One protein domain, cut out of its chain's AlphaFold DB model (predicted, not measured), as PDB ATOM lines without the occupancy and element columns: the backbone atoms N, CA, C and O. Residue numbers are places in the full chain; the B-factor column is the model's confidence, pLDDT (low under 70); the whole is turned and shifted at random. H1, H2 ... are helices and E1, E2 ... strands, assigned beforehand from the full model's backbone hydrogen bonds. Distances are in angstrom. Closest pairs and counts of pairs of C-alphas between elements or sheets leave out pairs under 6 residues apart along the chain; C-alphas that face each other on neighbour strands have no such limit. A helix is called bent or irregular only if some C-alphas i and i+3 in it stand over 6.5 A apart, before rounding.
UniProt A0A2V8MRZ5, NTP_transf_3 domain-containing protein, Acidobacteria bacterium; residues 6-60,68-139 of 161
ATOM      1  N   VAL A   6     117.757 133.621 123.809       96.88
ATOM      2  CA  VAL A   6     116.998 134.001 125.005       96.88
ATOM      3  C   VAL A   6     117.622 135.255 125.605       96.88
ATOM      4  O   VAL A   6     118.809 135.278 125.937       96.88
ATOM      5  N   VAL A   7     116.825 136.311 125.753       96.94
ATOM      6  CA  VAL A   7     117.265 137.540 126.419       96.94
ATOM      7  C   VAL A   7     117.021 137.389 127.916       96.94
ATOM      8  O   VAL A   7     115.896 137.137 128.343       96.94
ATOM      9  N   VAL A   8     118.078 137.508 128.713       96.69
ATOM     10  CA  VAL A   8     118.047 137.336 130.169       96.69
ATOM     11  C   VAL A   8     118.379 138.640 130.887       96.69
ATOM     12  O   VAL A   8     119.132 139.461 130.367       96.69
ATOM     13  N   GLY A   9     117.821 138.812 132.088       94.69
ATOM     14  CA  GLY A   9     118.039 139.981 132.946       94.69
ATOM     15  C   GLY A   9     118.730 139.644 134.267       94.69
ATOM     16  O   GLY A   9     119.666 138.849 134.298       94.69
ATOM     17  N   HIS A  10     118.237 140.203 135.377       91.81
ATOM     18  CA  HIS A  10     118.854 140.097 136.711       91.81
ATOM     19  C   HIS A  10     119.118 138.659 137.215       91.81
ATOM     20  O   HIS A  10     120.022 138.460 138.021       91.81
ATOM     21  N   ARG A  11     118.383 137.647 136.720       92.94
ATOM     22  CA  ARG A  11     118.570 136.211 137.049       92.94
ATOM     23  C   ARG A  11     119.294 135.421 135.957       92.94
ATOM     24  O   ARG A  11     119.071 134.220 135.809       92.94
ATOM     25  N   ALA A  12     120.137 136.079 135.162       95.19
ATOM     26  CA  ALA A  12     120.814 135.469 134.017       95.19
ATOM     27  C   ALA A  12     121.519 134.149 134.356       95.19
ATOM     28  O   ALA A  12     121.366 133.175 133.621       95.19
ATOM     29  N   ASP A  13     122.248 134.091 135.469       95.62
ATOM     30  CA  ASP A  13     123.016 132.898 135.842       95.62
ATOM     31  C   ASP A  13     122.118 131.718 136.228       95.62
ATOM     32  O   ASP A  13     122.397 130.577 135.855       95.62
ATOM     33  N   GLU A  14     121.003 131.984 136.911       96.44
ATOM     34  CA  GLU A  14     120.012 130.957 137.237       96.44
ATOM     35  C   GLU A  14     119.381 130.385 135.965       96.44
ATOM     36  O   GLU A  14     119.337 129.166 135.794       96.44
ATOM     37  N   ILE A  15     118.958 131.250 135.036       95.88
ATOM     38  CA  ILE A  15     118.343 130.829 133.770       95.88
ATOM     39  C   ILE A  15     119.337 130.061 132.894       95.88
ATOM     40  O   ILE A  15     119.012 128.983 132.394       95.88
ATOM     41  N   ARG A  16     120.576 130.549 132.755       96.19
ATOM     42  CA  ARG A  16     121.639 129.855 132.005       96.19
ATOM     43  C   ARG A  16     121.907 128.463 132.557       96.19
ATOM     44  O   ARG A  16     122.092 127.527 131.787       96.19
ATOM     45  N   LYS A  17     121.902 128.310 133.883       96.88
ATOM     46  CA  LYS A  17     122.093 127.010 134.529       96.88
ATOM     47  C   LYS A  17     120.960 126.035 134.202       96.88
ATOM     48  O   LYS A  17     121.246 124.861 133.975       96.88
ATOM     49  N   GLN A  18     119.711 126.502 134.181       96.50
ATOM     50  CA  GLN A  18     118.547 125.664 133.861       96.50
ATOM     51  C   GLN A  18     118.498 125.262 132.382       96.50
ATOM     52  O   GLN A  18     118.030 124.178 132.057       96.50
ATOM     53  N   LEU A  19     119.016 126.108 131.489       95.94
ATOM     54  CA  LEU A  19     118.987 125.892 130.040       95.94
ATOM     55  C   LEU A  19     120.332 125.417 129.459       95.94
ATOM     56  O   LEU A  19     120.524 125.447 128.248       95.94
ATOM     57  N   LYS A  20     121.270 124.973 130.305       94.50
ATOM     58  CA  LYS A  20     122.640 124.592 129.903       94.50
ATOM     59  C   LYS A  20     122.698 123.459 128.869       94.50
ATOM     60  O   LYS A  20     123.666 123.369 128.123       94.50
ATOM     61  N   ASP A  21     121.686 122.590 128.870       96.12
ATOM     62  CA  ASP A  21     121.597 121.413 128.001       96.12
ATOM     63  C   ASP A  21     120.792 121.716 126.716       96.12
ATOM     64  O   ASP A  21     120.574 120.832 125.889       96.12
ATOM     65  N   CYS A  22     120.339 122.964 126.537       94.19
ATOM     66  CA  CYS A  22     119.633 123.426 125.347       94.19
ATOM     67  C   CYS A  22     120.597 124.095 124.357       94.19
ATOM     68  O   CYS A  22     121.462 124.880 124.741       94.19
ATOM     69  N   GLU A  23     120.400 123.850 123.062       93.69
ATOM     70  CA  GLU A  23     121.141 124.525 121.989       93.69
ATOM     71  C   GLU A  23     120.569 125.935 121.749       93.69
ATOM     72  O   GLU A  23     119.803 126.174 120.814       93.69
ATOM     73  N   ILE A  24     120.893 126.866 122.649       94.56
ATOM     74  CA  ILE A  24     120.427 128.257 122.611       94.56
ATOM     75  C   ILE A  24     121.570 129.239 122.892       94.56
ATOM     76  O   ILE A  24     122.523 128.930 123.608       94.56
ATOM     77  N   SER A  25     121.457 130.451 122.356       94.56
ATOM     78  CA  SER A  25     122.311 131.590 122.699       94.56
ATOM     79  C   SER A  25     121.627 132.502 123.717       94.56
ATOM     80  O   SER A  25     120.407 132.477 123.896       94.56
ATOM     81  N   PHE A  26     122.419 133.345 124.379       96.12
ATOM     82  CA  PHE A  26     121.923 134.292 125.373       96.12
ATOM     83  C   PHE A  26     122.319 135.720 125.022       96.12
ATOM     84  O   PHE A  26     123.484 135.985 124.732       96.12
ATOM     85  N   ALA A  27     121.373 136.644 125.154       96.75
ATOM     86  CA  ALA A  27     121.627 138.081 125.218       96.75
ATOM     87  C   ALA A  27     121.375 138.573 126.650       96.75
ATOM     88  O   ALA A  27     120.487 138.061 127.327       96.75
ATOM     89  N   LEU A  28     122.146 139.552 127.123       96.44
ATOM     90  CA  LEU A  28     121.981 140.124 128.462       96.44
ATOM     91  C   LEU A  28     121.383 141.527 128.359       96.44
ATOM     92  O   LEU A  28     121.970 142.400 127.722       96.44
ATOM     93  N   ASN A  29     120.267 141.751 129.047       95.50
ATOM     94  CA  ASN A  29     119.819 143.085 129.420       95.50
ATOM     95  C   ASN A  29     120.061 143.286 130.923       95.50
ATOM     96  O   ASN A  29     119.306 142.793 131.754       95.50
ATOM     97  N   ALA A  30     121.164 143.948 131.272       90.56
ATOM     98  CA  ALA A  30     121.594 144.081 132.663       90.56
ATOM     99  C   ALA A  30     120.774 145.101 133.470       90.56
ATOM    100  O   ALA A  30     120.854 145.086 134.695       90.56
ATOM    101  N   ASP A  31     120.023 145.976 132.796       90.69
ATOM    102  CA  ASP A  31     119.254 147.044 133.426       90.69
ATOM    103  C   ASP A  31     117.798 146.593 133.652       90.69
ATOM    104  O   ASP A  31     117.033 146.504 132.685       90.69
ATOM    105  N   PRO A  32     117.397 146.278 134.899       84.81
ATOM    106  CA  PRO A  32     116.037 145.841 135.199       84.81
ATOM    107  C   PRO A  32     114.999 146.962 135.061       84.81
ATOM    108  O   PRO A  32     113.819 146.647 134.935       84.81
ATOM    109  N   ASP A  33     115.425 148.229 135.065       89.25
ATOM    110  CA  ASP A  33     114.547 149.396 134.940       89.25
ATOM    111  C   ASP A  33     114.375 149.825 133.472       89.25
ATOM    112  O   ASP A  33     113.657 150.780 133.167       89.25
ATOM    113  N   SER A  34     115.035 149.125 132.545       89.38
ATOM    114  CA  SER A  34     114.927 149.393 131.117       89.38
ATOM    115  C   SER A  34     113.663 148.798 130.493       89.38
ATOM    116  O   SER A  34     113.134 147.768 130.909       89.38
ATOM    117  N   GLU A  35     113.206 149.444 129.426       91.50
ATOM    118  CA  GLU A  35     112.015 149.037 128.688       91.50
ATOM    119  C   GLU A  35     112.239 147.763 127.852       91.50
ATOM    120  O   GLU A  35     113.348 147.454 127.406       91.50
ATOM    121  N   MET A  36     111.153 147.039 127.546       89.88
ATOM    122  CA  MET A  36     111.190 145.791 126.756       89.88
ATOM    123  C   MET A  36     111.854 145.960 125.375       89.88
ATOM    124  O   MET A  36     112.471 145.033 124.850       89.88
ATOM    125  N   SER A  37     111.751 147.152 124.791       93.12
ATOM    126  CA  SER A  37     112.426 147.564 123.554       93.12
ATOM    127  C   SER A  37     113.944 147.354 123.600       93.12
ATOM    128  O   SER A  37     114.522 146.894 122.615       93.12
ATOM    129  N   VAL A  38     114.578 147.596 124.751       93.94
ATOM    130  CA  VAL A  38     116.011 147.354 124.959       93.94
ATOM    131  C   VAL A  38     116.303 145.861 124.882       93.94
ATOM    132  O   VAL A  38     117.204 145.456 124.151       93.94
ATOM    133  N   SER A  39     115.508 145.021 125.548       94.88
ATOM    134  CA  SER A  39     115.635 143.560 125.454       94.88
ATOM    135  C   SER A  39     115.475 143.059 124.014       94.88
ATOM    136  O   SER A  39     116.246 142.204 123.578       94.88
ATOM    137  N   ILE A  40     114.529 143.614 123.250       95.56
ATOM    138  CA  ILE A  40     114.356 143.284 121.827       95.56
ATOM    139  C   ILE A  40     115.617 143.646 121.038       95.56
ATOM    140  O   ILE A  40     116.134 142.789 120.323       95.56
ATOM    141  N   ALA A  41     116.148 144.860 121.207       95.44
ATOM    142  CA  ALA A  41     117.375 145.286 120.535       95.44
ATOM    143  C   ALA A  41     118.551 144.349 120.867       95.44
ATOM    144  O   ALA A  41     119.212 143.860 119.953       95.44
ATOM    145  N   ARG A  42     118.737 143.980 122.147       96.12
ATOM    146  CA  ARG A  42     119.755 142.993 122.570       96.12
ATOM    147  C   ARG A  42     119.579 141.636 121.901       96.12
ATOM    148  O   ARG A  42     120.566 141.007 121.536       96.12
ATOM    149  N   GLY A  43     118.341 141.174 121.737       96.19
ATOM    150  CA  GLY A  43     118.049 139.943 121.005       96.19
ATOM    151  C   GLY A  43     118.398 140.055 119.519       96.19
ATOM    152  O   GLY A  43     119.039 139.162 118.972       96.19
ATOM    153  N   VAL A  44     118.029 141.165 118.875       96.12
ATOM    154  CA  VAL A  44     118.278 141.420 117.444       96.12
ATOM    155  C   VAL A  44     119.774 141.559 117.139       96.12
ATOM    156  O   VAL A  44     120.218 141.070 116.100       96.12
ATOM    157  N   GLU A  45     120.563 142.137 118.050       95.81
ATOM    158  CA  GLU A  45     122.034 142.192 117.969       95.81
ATOM    159  C   GLU A  45     122.673 140.794 117.855       95.81
ATOM    160  O   GLU A  45     123.731 140.656 117.245       95.81
ATOM    161  N   GLN A  46     122.042 139.747 118.404       95.31
ATOM    162  CA  GLN A  46     122.541 138.364 118.337       95.31
ATOM    163  C   GLN A  46     122.112 137.615 117.069       95.31
ATOM    164  O   GLN A  46     122.558 136.490 116.826       95.31
ATOM    165  N   VAL A  47     121.217 138.191 116.265       93.88
ATOM    166  CA  VAL A  47     120.702 137.523 115.071       93.88
ATOM    167  C   VAL A  47     121.717 137.616 113.940       93.88
ATOM    168  O   VAL A  47     122.018 138.713 113.468       93.88
ATOM    169  N   ASP A  48     122.151 136.452 113.454       92.56
ATOM    170  CA  ASP A  48     123.065 136.274 112.319       92.56
ATOM    171  C   ASP A  48     122.716 137.192 111.131       92.56
ATOM    172  O   ASP A  48     121.545 137.345 110.767       92.56
ATOM    173  N   GLU A  49     123.726 137.801 110.507       91.44
ATOM    174  CA  GLU A  49     123.559 138.710 109.365       91.44
ATOM    175  C   GLU A  49     122.911 138.033 108.143       91.44
ATOM    176  O   GLU A  49     122.235 138.683 107.342       91.44
ATOM    177  N   GLN A  50     123.067 136.716 107.998       93.94
ATOM    178  CA  GLN A  50     122.473 135.934 106.916       93.94
ATOM    179  C   GLN A  50     120.999 135.603 107.160       93.94
ATOM    180  O   GLN A  50     120.296 135.236 106.209       93.94
ATOM    181  N   ALA A  51     120.515 135.728 108.401       95.56
ATOM    182  CA  ALA A  51     119.113 135.508 108.717       95.56
ATOM    183  C   ALA A  51     118.227 136.491 107.937       95.56
ATOM    184  O   ALA A  51     118.583 137.646 107.698       95.56
ATOM    185  N   LYS A  52     117.049 136.016 107.522       96.81
ATOM    186  CA  LYS A  52     116.114 136.779 106.677       96.81
ATOM    187  C   LYS A  52     114.843 137.217 107.396       96.81
ATOM    188  O   LYS A  52     114.213 138.175 106.976       96.81
ATOM    189  N   ALA A  53     114.503 136.559 108.495       97.44
ATOM    190  CA  ALA A  53     113.409 136.942 109.370       97.44
ATOM    191  C   ALA A  53     113.742 136.562 110.814       97.44
ATOM    192  O   ALA A  53     114.559 135.668 111.056       97.44
ATOM    193  N   ILE A  54     113.079 137.225 111.754       97.62
ATOM    194  CA  ILE A  54     113.104 136.922 113.181       97.62
ATOM    195  C   ILE A  54     111.681 136.632 113.658       97.62
ATOM    196  O   ILE A  54     110.721 137.264 113.216       97.62
ATOM    197  N   VAL A  55     111.551 135.672 114.573       97.81
ATOM    198  CA  VAL A  55     110.328 135.458 115.346       97.81
ATOM    199  C   VAL A  55     110.581 135.965 116.759       97.81
ATOM    200  O   VAL A  55     111.506 135.500 117.420       97.81
ATOM    201  N   ILE A  56     109.770 136.918 117.215       97.38
ATOM    202  CA  ILE A  56     109.839 137.469 118.571       97.38
ATOM    203  C   ILE A  56     108.691 136.869 119.384       97.38
ATOM    204  O   ILE A  56     107.515 137.145 119.125       97.38
ATOM    205  N   ALA A  57     109.050 136.042 120.362       96.25
ATOM    206  CA  ALA A  57     108.144 135.411 121.314       96.25
ATOM    207  C   ALA A  57     108.371 135.980 122.719       96.25
ATOM    208  O   ALA A  57     109.492 136.364 123.053       96.25
ATOM    209  N   LEU A  58     107.313 136.014 123.527       94.75
ATOM    210  CA  LEU A  58     107.396 136.397 124.931       94.75
ATOM    211  C   LEU A  58     107.458 135.139 125.804       94.75
ATOM    212  O   LEU A  58     106.832 134.123 125.495       94.75
ATOM    213  N   VAL A  59     108.264 135.182 126.865       92.38
ATOM    214  CA  VAL A  59     108.530 134.016 127.733       92.38
ATOM    215  C   VAL A  59     107.354 133.670 128.650       92.38
ATOM    216  O   VAL A  59     107.226 132.532 129.090       92.38
ATOM    217  N   ASP A  60     106.484 134.639 128.901       93.38
ATOM    218  CA  ASP A  60     105.224 134.542 129.638       93.38
ATOM    219  C   ASP A  60     104.061 134.022 128.773       93.38
ATOM    220  O   ASP A  60     102.944 133.887 129.266       93.38
ATOM    221  N   VAL A  68     101.245 127.706 115.447       97.94
ATOM    222  CA  VAL A  68     101.183 129.169 115.279       97.94
ATOM    223  C   VAL A  68     102.508 129.701 114.738       97.94
ATOM    224  O   VAL A  68     102.519 130.468 113.783       97.94
ATOM    225  N   ILE A  69     103.638 129.249 115.289       97.31
ATOM    226  CA  ILE A  69     104.969 129.650 114.809       97.31
ATOM    227  C   ILE A  69     105.182 129.178 113.364       97.31
ATOM    228  O   ILE A  69     105.633 129.956 112.526       97.31
ATOM    229  N   ARG A  70     104.822 127.922 113.055       97.56
ATOM    230  CA  ARG A  70     104.926 127.376 111.688       97.56
ATOM    231  C   ARG A  70     104.095 128.178 110.694       97.56
ATOM    232  O   ARG A  70     104.624 128.546 109.656       97.56
ATOM    233  N   LEU A  71     102.857 128.523 111.052       98.12
ATOM    234  CA  LEU A  71     101.975 129.348 110.227       98.12
ATOM    235  C   LEU A  71     102.634 130.679 109.838       98.12
ATOM    236  O   LEU A  71     102.642 131.033 108.663       98.12
ATOM    237  N   LEU A  72     103.218 131.401 110.802       98.44
ATOM    238  CA  LEU A  72     103.892 132.676 110.526       98.44
ATOM    239  C   LEU A  72     105.062 132.491 109.551       98.44
ATOM    240  O   LEU A  72     105.214 133.260 108.602       98.44
ATOM    241  N   ILE A  73     105.880 131.461 109.783       97.94
ATOM    242  CA  ILE A  73     107.046 131.149 108.949       97.94
ATOM    243  C   ILE A  73     106.621 130.766 107.530       97.94
ATOM    244  O   ILE A  73     107.257 131.204 106.572       97.94
ATOM    245  N   ASP A  74     105.573 129.959 107.386       98.25
ATOM    246  CA  ASP A  74     105.094 129.487 106.088       98.25
ATOM    247  C   ASP A  74     104.500 130.638 105.267       98.25
ATOM    248  O   ASP A  74     104.837 130.787 104.094       98.25
ATOM    249  N   GLU A  75     103.712 131.523 105.886       98.50
ATOM    250  CA  GLU A  75     103.208 132.733 105.227       98.50
ATOM    251  C   GLU A  75     104.344 133.648 104.742       98.50
ATOM    252  O   GLU A  75     104.310 134.151 103.614       98.50
ATOM    253  N   TRP A  76     105.389 133.825 105.554       98.44
ATOM    254  CA  TRP A  76     106.567 134.594 105.154       98.44
ATOM    255  C   TRP A  76     107.331 133.926 104.002       98.44
ATOM    256  O   TRP A  76     107.647 134.581 103.009       98.44
ATOM    257  N   ARG A  77     107.570 132.609 104.075       97.62
ATOM    258  CA  ARG A  77     108.263 131.844 103.020       97.62
ATOM    259  C   ARG A  77     107.519 131.845 101.691       97.62
ATOM    260  O   ARG A  77     108.161 131.852 100.645       97.62
ATOM    261  N   ASN A  78     106.191 131.872 101.732       98.12
ATOM    262  CA  ASN A  78     105.346 131.967 100.543       98.12
ATOM    263  C   ASN A  78     105.328 133.381  99.933       98.12
ATOM    264  O   ASN A  78     104.651 133.614  98.933       98.12
ATOM    265  N   GLY A  79     106.067 134.338 100.506       97.31
ATOM    266  CA  GLY A  79     106.171 135.700  99.988       97.31
ATOM    267  C   GLY A  79     104.908 136.528 100.213       97.31
ATOM    268  O   GLY A  79     104.693 137.523  99.526       97.31
ATOM    269  N   HIS A  80     104.056 136.138 101.165       97.56
ATOM    270  CA  HIS A  80     102.784 136.815 101.407       97.56
ATOM    271  C   HIS A  80     102.943 138.168 102.118       97.56
ATOM    272  O   HIS A  80     101.972 138.911 102.245       97.56
ATOM    273  N   GLY A  81     104.139 138.520 102.578       97.06
ATOM    274  CA  GLY A  81     104.397 139.773 103.274       97.06
ATOM    275  C   GLY A  81     105.677 139.715 104.091       97.06
ATOM    276  O   GLY A  81     106.434 138.750 104.017       97.06
ATOM    277  N   LYS A  82     105.903 140.768 104.876       97.94
ATOM    278  CA  LYS A  82     107.107 140.924 105.700       97.94
ATOM    279  C   LYS A  82     106.831 140.986 107.202       97.94
ATOM    280  O   LYS A  82     107.744 140.787 107.993       97.94
ATOM    281  N   LEU A  83     105.592 141.272 107.593       98.38
ATOM    282  CA  LEU A  83     105.186 141.462 108.981       98.38
ATOM    283  C   LEU A  83     103.954 140.620 109.258       98.38
ATOM    284  O   LEU A  83     102.897 140.862 108.670       98.38
ATOM    285  N   PHE A  84     104.079 139.659 110.165       98.56
ATOM    286  CA  PHE A  84     102.992 138.751 110.502       98.56
ATOM    287  C   PHE A  84     102.762 138.711 111.999       98.56
ATOM    288  O   PHE A  84     103.700 138.656 112.797       98.56
ATOM    289  N   GLN A  85     101.490 138.701 112.369       98.25
ATOM    290  CA  GLN A  85     101.070 138.603 113.752       98.25
ATOM    291  C   GLN A  85      99.835 137.715 113.868       98.25
ATOM    292  O   GLN A  85      98.864 137.958 113.151       98.25
ATOM    293  N   PRO A  86      99.818 136.721 114.765       98.06
ATOM    294  CA  PRO A  86      98.614 135.961 115.025       98.06
ATOM    295  C   PRO A  86      97.571 136.851 115.704       98.06
ATOM    296  O   PRO A  86      97.902 137.749 116.482       98.06
ATOM    297  N   GLU A  87      96.300 136.590 115.434       97.38
ATOM    298  CA  GLU A  87      95.193 137.187 116.168       97.38
ATOM    299  C   GLU A  87      94.184 136.123 116.591       97.38
ATOM    300  O   GLU A  87      93.878 135.198 115.838       97.38
ATOM    301  N   TYR A  88      93.658 136.274 117.800       97.12
ATOM    302  CA  TYR A  88      92.551 135.480 118.314       97.12
ATOM    303  C   TYR A  88      91.379 136.424 118.571       97.12
ATOM    304  O   TYR A  88      91.532 137.404 119.297       97.12
ATOM    305  N   GLU A  89      90.235 136.177 117.926       95.12
ATOM    306  CA  GLU A  89      89.015 136.995 118.075       95.12
ATOM    307  C   GLU A  89      89.259 138.512 117.893       95.12
ATOM    308  O   GLU A  89      88.731 139.356 118.613       95.12
ATOM    309  N   GLY A  90      90.105 138.875 116.920       93.81
ATOM    310  CA  GLY A  90      90.462 140.267 116.611       93.81
ATOM    311  C   GLY A  90      91.507 140.895 117.543       93.81
ATOM    312  O   GLY A  90      91.940 142.028 117.307       93.81
ATOM    313  N   ARG A  91      91.965 140.174 118.574       94.00
ATOM    314  CA  ARG A  91      93.070 140.590 119.442       94.00
ATOM    315  C   ARG A  91      94.392 140.059 118.889       94.00
ATOM    316  O   ARG A  91      94.634 138.855 118.877       94.00
ATOM    317  N   GLY A  92      95.251 140.971 118.433       94.56
ATOM    318  CA  GLY A  92      96.613 140.639 118.008       94.56
ATOM    319  C   GLY A  92      97.475 140.172 119.183       94.56
ATOM    320  O   GLY A  92      97.354 140.710 120.282       94.56
ATOM    321  N   GLY A  93      98.340 139.193 118.930       94.75
ATOM    322  CA  GLY A  93      99.131 138.515 119.953       94.75
ATOM    323  C   GLY A  93     100.585 138.257 119.559       94.75
ATOM    324  O   GLY A  93     101.091 138.837 118.599       94.75
ATOM    325  N   HIS A  94     101.246 137.379 120.300       96.00
ATOM    326  CA  HIS A  94     102.579 136.847 120.049       96.00
ATOM    327  C   HIS A  94     102.502 135.351 119.675       96.00
ATOM    328  O   HIS A  94     101.496 134.686 119.928       96.00
ATOM    329  N   PRO A  95     103.531 134.807 119.005       97.44
ATOM    330  CA  PRO A  95     104.752 135.481 118.590       97.44
ATOM    331  C   PRO A  95     104.524 136.294 117.318       97.44
ATOM    332  O   PRO A  95     103.588 136.042 116.569       97.44
ATOM    333  N   VAL A  96     105.389 137.264 117.053       98.06
ATOM    334  CA  VAL A  96     105.359 138.016 115.794       98.06
ATOM    335  C   VAL A  96     106.520 137.601 114.910       98.06
ATOM    336  O   VAL A  96     107.603 137.314 115.416       98.06
ATOM    337  N   LEU A  97     106.307 137.584 113.596       98.50
ATOM    338  CA  LEU A  97     107.376 137.396 112.622       98.50
ATOM    339  C   LEU A  97     107.640 138.708 111.894       98.50
ATOM    340  O   LEU A  97     106.714 139.349 111.392       98.50
ATOM    341  N   ILE A  98     108.917 139.080 111.835       98.50
ATOM    342  CA  ILE A  98     109.390 140.317 111.225       98.50
ATOM    343  C   ILE A  98     110.526 139.983 110.258       98.50
ATOM    344  O   ILE A  98     111.515 139.353 110.632       98.50
ATOM    345  N   ASP A  99     110.377 140.394 109.003       98.19
ATOM    346  CA  ASP A  99     111.438 140.328 108.003       98.19
ATOM    347  C   ASP A  99     112.623 141.208 108.426       98.19
ATOM    348  O   ASP A  99     112.451 142.340 108.887       98.19
ATOM    349  N   LEU A 100     113.845 140.705 108.263       97.56
ATOM    350  CA  LEU A 100     115.049 141.419 108.689       97.56
ATOM    351  C   LEU A 100     115.443 142.564 107.748       97.56
ATOM    352  O   LEU A 100     116.410 143.265 108.031       97.56
ATOM    353  N   ALA A 101     114.653 142.845 106.707       97.25
ATOM    354  CA  ALA A 101     114.653 144.152 106.056       97.25
ATOM    355  C   ALA A 101     114.350 145.307 107.035       97.25
ATOM    356  O   ALA A 101     114.771 146.426 106.769       97.25
ATOM    357  N   TYR A 102     113.671 145.045 108.162       97.81
ATOM    358  CA  TYR A 102     113.420 146.033 109.224       97.81
ATOM    359  C   TYR A 102     114.435 145.969 110.376       97.81
ATOM    360  O   TYR A 102     114.177 146.522 111.443       97.81
ATOM    361  N   ARG A 103     115.575 145.281 110.211       97.81
ATOM    362  CA  ARG A 103     116.561 145.093 111.292       97.81
ATOM    363  C   ARG A 103     116.964 146.413 111.951       97.81
ATOM    364  O   ARG A 103     116.958 146.484 113.174       97.81
ATOM    365  N   ASP A 104     117.269 147.437 111.159       97.06
ATOM    366  CA  ASP A 104     117.709 148.731 111.689       97.06
ATOM    367  C   ASP A 104     116.609 149.403 112.520       97.06
ATOM    368  O   ASP A 104     116.886 149.929 113.594       97.06
ATOM    369  N   GLU A 105     115.344 149.299 112.096       96.94
ATOM    370  CA  GLU A 105     114.206 149.819 112.865       96.94
ATOM    371  C   GLU A 105     113.987 149.057 114.176       96.94
ATOM    372  O   GLU A 105     113.590 149.659 115.173       96.94
ATOM    373  N   LEU A 106     114.258 147.747 114.191       96.88
ATOM    374  CA  LEU A 106     114.207 146.939 115.410       96.88
ATOM    375  C   LEU A 106     115.342 147.281 116.385       96.88
ATOM    376  O   LEU A 106     115.139 147.234 117.597       96.88
ATOM    377  N   LEU A 107     116.527 147.624 115.873       96.38
ATOM    378  CA  LEU A 107     117.657 148.077 116.689       96.38
ATOM    379  C   LEU A 107     117.445 149.502 117.223       96.38
ATOM    380  O   LEU A 107     117.960 149.836 118.287       96.38
ATOM    381  N   SER A 108     116.668 150.328 116.517       95.19
ATOM    382  CA  SER A 108     116.374 151.717 116.881       95.19
ATOM    383  C   SER A 108     114.947 151.923 117.406       95.19
ATOM    384  O   SER A 108     114.358 152.987 117.182       95.19
ATOM    385  N   LEU A 109     114.350 150.912 118.047       94.38
ATOM    386  CA  LEU A 109     113.016 151.049 118.631       94.38
ATOM    387  C   LEU A 109     112.999 152.182 119.656       94.38
ATOM    388  O   LEU A 109     113.903 152.312 120.481       94.38
ATOM    389  N   ASP A 110     111.929 152.976 119.622       89.50
ATOM    390  CA  ASP A 110     111.674 153.967 120.659       89.50
ATOM    391  C   ASP A 110     111.555 153.242 122.009       89.50
ATOM    392  O   ASP A 110     110.732 152.322 122.117       89.50
ATOM    393  N   PRO A 111     112.347 153.619 123.029       85.50
ATOM    394  CA  PRO A 111     112.331 152.915 124.294       85.50
ATOM    395  C   PRO A 111     110.944 152.858 124.938       85.50
ATOM    396  O   PRO A 111     110.544 151.793 125.394       85.50
ATOM    397  N   GLN A 112     110.193 153.962 124.892       84.75
ATOM    398  CA  GLN A 112     108.904 154.132 125.571       84.75
ATOM    399  C   GLN A 112     107.735 153.527 124.788       84.75
ATOM    400  O   GLN A 112     106.752 153.083 125.376       84.75
ATOM    401  N   LEU A 113     107.805 153.532 123.455       86.75
ATOM    402  CA  LEU A 113     106.713 153.035 122.610       86.75
ATOM    403  C   LEU A 113     106.916 151.586 122.144       86.75
ATOM    404  O   LEU A 113     105.948 150.880 121.839       86.75
ATOM    405  N   GLY A 114     108.175 151.158 122.054       90.25
ATOM    406  CA  GLY A 114     108.601 149.805 121.731       90.25
ATOM    407  C   GLY A 114     108.021 149.234 120.438       90.25
ATOM    408  O   GLY A 114     107.739 149.932 119.458       90.25
ATOM    409  N   LEU A 115     107.833 147.913 120.440       91.88
ATOM    410  CA  LEU A 115     107.390 147.157 119.268       91.88
ATOM    411  C   LEU A 115     105.969 147.533 118.815       91.88
ATOM    412  O   LEU A 115     105.614 147.368 117.647       91.88
ATOM    413  N   ARG A 116     105.151 148.084 119.718       91.12
ATOM    414  CA  ARG A 116     103.804 148.556 119.394       91.12
ATOM    415  C   ARG A 116     103.839 149.695 118.376       91.12
ATOM    416  O   ARG A 116     103.137 149.608 117.371       91.12
ATOM    417  N   ALA A 117     104.676 150.713 118.589       93.12
ATOM    418  CA  ALA A 117     104.809 151.817 117.635       93.12
ATOM    419  C   ALA A 117     105.356 151.359 116.281       93.12
ATOM    420  O   ALA A 117     104.910 151.858 115.249       93.12
ATOM    421  N   PHE A 118     106.267 150.383 116.274       95.62
ATOM    422  CA  PHE A 118     106.726 149.747 115.041       95.62
ATOM    423  C   PHE A 118     105.548 149.141 114.256       95.62
ATOM    424  O   PHE A 118     105.313 149.501 113.104       95.62
ATOM    425  N   PHE A 119     104.719 148.309 114.893       94.81
ATOM    426  CA  PHE A 119     103.548 147.727 114.225       94.81
ATOM    427  C   PHE A 119     102.473 148.748 113.837       94.81
ATOM    428  O   PHE A 119     101.737 148.510 112.876       94.81
ATOM    429  N   ASP A 120     102.345 149.852 114.571       94.25
ATOM    430  CA  ASP A 120     101.424 150.933 114.221       94.25
ATOM    431  C   ASP A 120     101.908 151.718 112.995       94.25
ATOM    432  O   ASP A 120     101.093 152.025 112.121       94.25
ATOM    433  N   ARG A 121     103.219 151.965 112.878       96.25
ATOM    434  CA  ARG A 121     103.840 152.599 111.704       96.25
ATOM    435  C   ARG A 121     103.673 151.750 110.446       96.25
ATOM    436  O   ARG A 121     103.286 152.275 109.406       96.25
ATOM    437  N   HIS A 122     103.877 150.440 110.559       96.75
ATOM    438  CA  HIS A 122     103.754 149.496 109.443       96.75
ATOM    439  C   HIS A 122     102.382 148.819 109.368       96.75
ATOM    440  O   HIS A 122     102.244 147.706 108.854       96.75
ATOM    441  N   ARG A 123     101.328 149.478 109.861       95.62
ATOM    442  CA  ARG A 123      99.971 148.912 109.911       95.62
ATOM    443  C   ARG A 123      99.460 148.419 108.555       95.62
ATOM    444  O   ARG A 123      98.717 147.446 108.525       95.62
ATOM    445  N   ALA A 124      99.838 149.080 107.461       96.75
ATOM    446  CA  ALA A 124      99.438 148.692 106.106       96.75
ATOM    447  C   ALA A 124     100.140 147.414 105.606       96.75
ATOM    448  O   ALA A 124      99.583 146.693 104.783       96.75
ATOM    449  N   GLU A 125     101.345 147.129 106.105       96.38
ATOM    450  CA  GLU A 125     102.155 145.960 105.729       96.38
ATOM    451  C   GLU A 125     101.939 144.778 106.688       96.38
ATOM    452  O   GLU A 125     102.173 143.622 106.330       96.38
ATOM    453  N   ARG A 126     101.470 145.065 107.909       97.06
ATOM    454  CA  ARG A 126     101.150 144.088 108.951       97.06
ATOM    455  C   ARG A 126      99.988 143.198 108.525       97.06
ATOM    456  O   ARG A 126      98.835 143.624 108.471       97.06
ATOM    457  N   ARG A 127     100.277 141.914 108.348       98.06
ATOM    458  CA  ARG A 127      99.276 140.870 108.138       98.06
ATOM    459  C   ARG A 127      98.908 140.229 109.465       98.06
ATOM    460  O   ARG A 127      99.751 139.627 110.129       98.06
ATOM    461  N   ARG A 128      97.638 140.352 109.846       97.56
ATOM    462  CA  ARG A 128      97.094 139.612 110.985       97.56
ATOM    463  C   ARG A 128      96.547 138.271 110.515       97.56
ATOM    464  O   ARG A 128      95.805 138.222 109.539       97.56
ATOM    465  N   LEU A 129      96.977 137.201 111.172       98.00
ATOM    466  CA  LEU A 129      96.621 135.831 110.831       98.00
ATOM    467  C   LEU A 129      95.672 135.282 111.896       98.00
ATOM    468  O   LEU A 129      96.109 135.070 113.029       98.00
ATOM    469  N   PRO A 130      94.395 135.044 111.563       97.75
ATOM    470  CA  PRO A 130      93.463 134.438 112.498       97.75
ATOM    471  C   PRO A 130      93.945 133.051 112.930       97.75
ATOM    472  O   PRO A 130      94.244 132.195 112.095       97.75
ATOM    473  N   VAL A 131      93.994 132.817 114.237       97.38
ATOM    474  CA  VAL A 131      94.289 131.512 114.837       97.38
ATOM    475  C   VAL A 131      93.205 131.153 115.841       97.38
ATOM    476  O   VAL A 131      92.607 132.030 116.453       97.38
ATOM    477  N   ASN A 132      92.968 129.858 116.049       95.19
ATOM    478  CA  ASN A 132      92.039 129.372 117.070       95.19
ATOM    479  C   ASN A 132      92.791 128.994 118.357       95.19
ATOM    480  O   ASN A 132      92.821 127.833 118.758       95.19
ATOM    481  N   SER A 133      93.503 129.959 118.942       93.75
ATOM    482  CA  SER A 133      94.281 129.759 120.164       93.75
ATOM    483  C   SER A 133      94.288 131.041 120.998       93.75
ATOM    484  O   SER A 133      94.987 131.978 120.618       93.75
ATOM    485  N   PRO A 134      93.602 131.096 122.152       93.19
ATOM    486  CA  PRO A 134      93.611 132.287 123.004       93.19
ATOM    487  C   PRO A 134      95.000 132.582 123.591       93.19
ATOM    488  O   PRO A 134      95.296 133.723 123.939       93.19
ATOM    489  N   TYR A 135      95.881 131.577 123.644       95.31
ATOM    490  CA  TYR A 135      97.233 131.688 124.197       95.31
ATOM    491  C   TYR A 135      98.158 132.645 123.442       95.31
ATOM    492  O   TYR A 135      99.201 132.994 123.973       95.31
ATOM    493  N   VAL A 136      97.799 133.090 122.230       95.69
ATOM    494  CA  VAL A 136      98.612 134.101 121.533       95.69
ATOM    495  C   VAL A 136      98.504 135.480 122.178       95.69
ATOM    496  O   VAL A 136      99.364 136.322 121.969       95.69
ATOM    497  N   ALA A 137      97.439 135.753 122.927       93.00
ATOM    498  CA  ALA A 137      97.162 137.079 123.472       93.00
ATOM    499  C   ALA A 137      96.913 137.040 124.984       93.00
ATOM    500  O   ALA A 137      96.172 137.878 125.506       93.00
ATOM    501  N   ARG A 138      97.484 136.045 125.670       91.50
ATOM    502  CA  ARG A 138      97.303 135.831 127.103       91.50
ATOM    503  C   ARG A 138      98.650 135.807 127.810       91.50
ATOM    504  O   ARG A 138      99.400 134.848 127.658       91.50
ATOM    505  N   ASP A 139      98.867 136.838 128.610       93.00
ATOM    506  CA  ASP A 139     100.033 136.987 129.470       93.00
ATOM    507  C   ASP A 139      99.889 136.113 130.732       93.00
ATOM    508  O   ASP A 139      98.777 135.751 131.140       93.00
TER     509      ASP A 139
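What this domain is: This is residues 6 to 60 and 68 to 139 of the 161 residues of the protein "NTP_transf_3 domain-containing protein" of Acidobacteria bacterium (UniProt A0A2V8MRZ5). A twisted four-stranded sheet, E3, E5, E4 and E6, makes the larger part, with H3 packed on one face; at the far end of the longest axis is a smaller part, the strand pair E1 and E2 between H1 on one side and H2 on the other. H2 stands between the two parts and meets H4 and H5, a crossed group of three helices. The printed part has 127 residues, with six named helices and six named strands in the order E1 H1 E2 H2 E3 H3 E4 E5 H4 H5 E6 H6; the class is mixed, helices and strands. The large sheet runs E3 E5 E4 E6 and is mixed, while E1 and E2 are parallel. The whole is compact, with a radius of gyration of the C-alphas of 14.9 A, and spans 39 by 29 by 29 A.

How they stand to each other: E4, residues 83 to 88, and E5, residues 96 to 99, form an antiparallel hairpin, with N 84 and O 97 2.9 A apart. E3, residues 53 to 56, is antiparallel to E5, with N 56 and O 96 at 2.8 A. E6, residues 126 to 130, is parallel to E4, with N 127 and O 83 at 2.8 A. H3, residues 68 to 77, is on this sheet at a height of 7.8 A, two layers in all; the closest C-alphas of H3 and E4, Leu 72 and Phe 84, are 6.1 A apart. H6, residues 134 to 137, only grazes the sheet; its Pro 134 and Tyr 88 of E4 have C-alphas 5.8 A apart, the closest of the two. H2, residues 36 to 45, and H4, residues 100 to 107, touch at a steep tilt of 51 degrees, opposite ways, closest at the C-alphas of Ala 41 and Leu 107, 4.8 A. H5, residues 114 to 121, only just touches H2, with 3 pairs of C-alphas within 8 A, the closest Ser 37 and Gly 114 at 4.8 A. E1, residues 6 to 8, and E2, residues 25 to 28, have N 8 and O 27 2.8 A apart; with H1, residues 12 to 18, they form a strand-helix-strand unit, two parallel neighbour strands with a helix between, its crossover right-handed. The closest C-alphas of E2 and H2, Ala 27 and Gly 43, are 5.8 A apart, while H1 and H2 are apart. Every O i to N i+4 pair is within hydrogen-bond range in H1, H2 and H3, against 2 of 4 in H4 and 3 of 4 in H5; H6 is too short for such a pair.

Where its parts are: E1 begins at C-alpha 6, (116.998, 134.001, 125.005). H2 and H3 each measure 14.4 A from first to last C-alpha, E4 16.8 A and E6 12.8 A. H4 is irregular, with C-alphas 101 and 104 7.9 A apart. H6 ends at C-alpha 137, (97.162, 137.079, 123.472).

The domain as a whole: The C-alphas farthest apart, of Lys 17 and Ala 124, are 42.3 A apart. Residues 61 to 67 are not printed, and C-alphas 60 and 68 are 15.9 A apart across this cut, in the link from E3 to H3. Of the links that are printed whole, none is long. The mean pLDDT of the printed part is 95.3, and no printed residue is under 70.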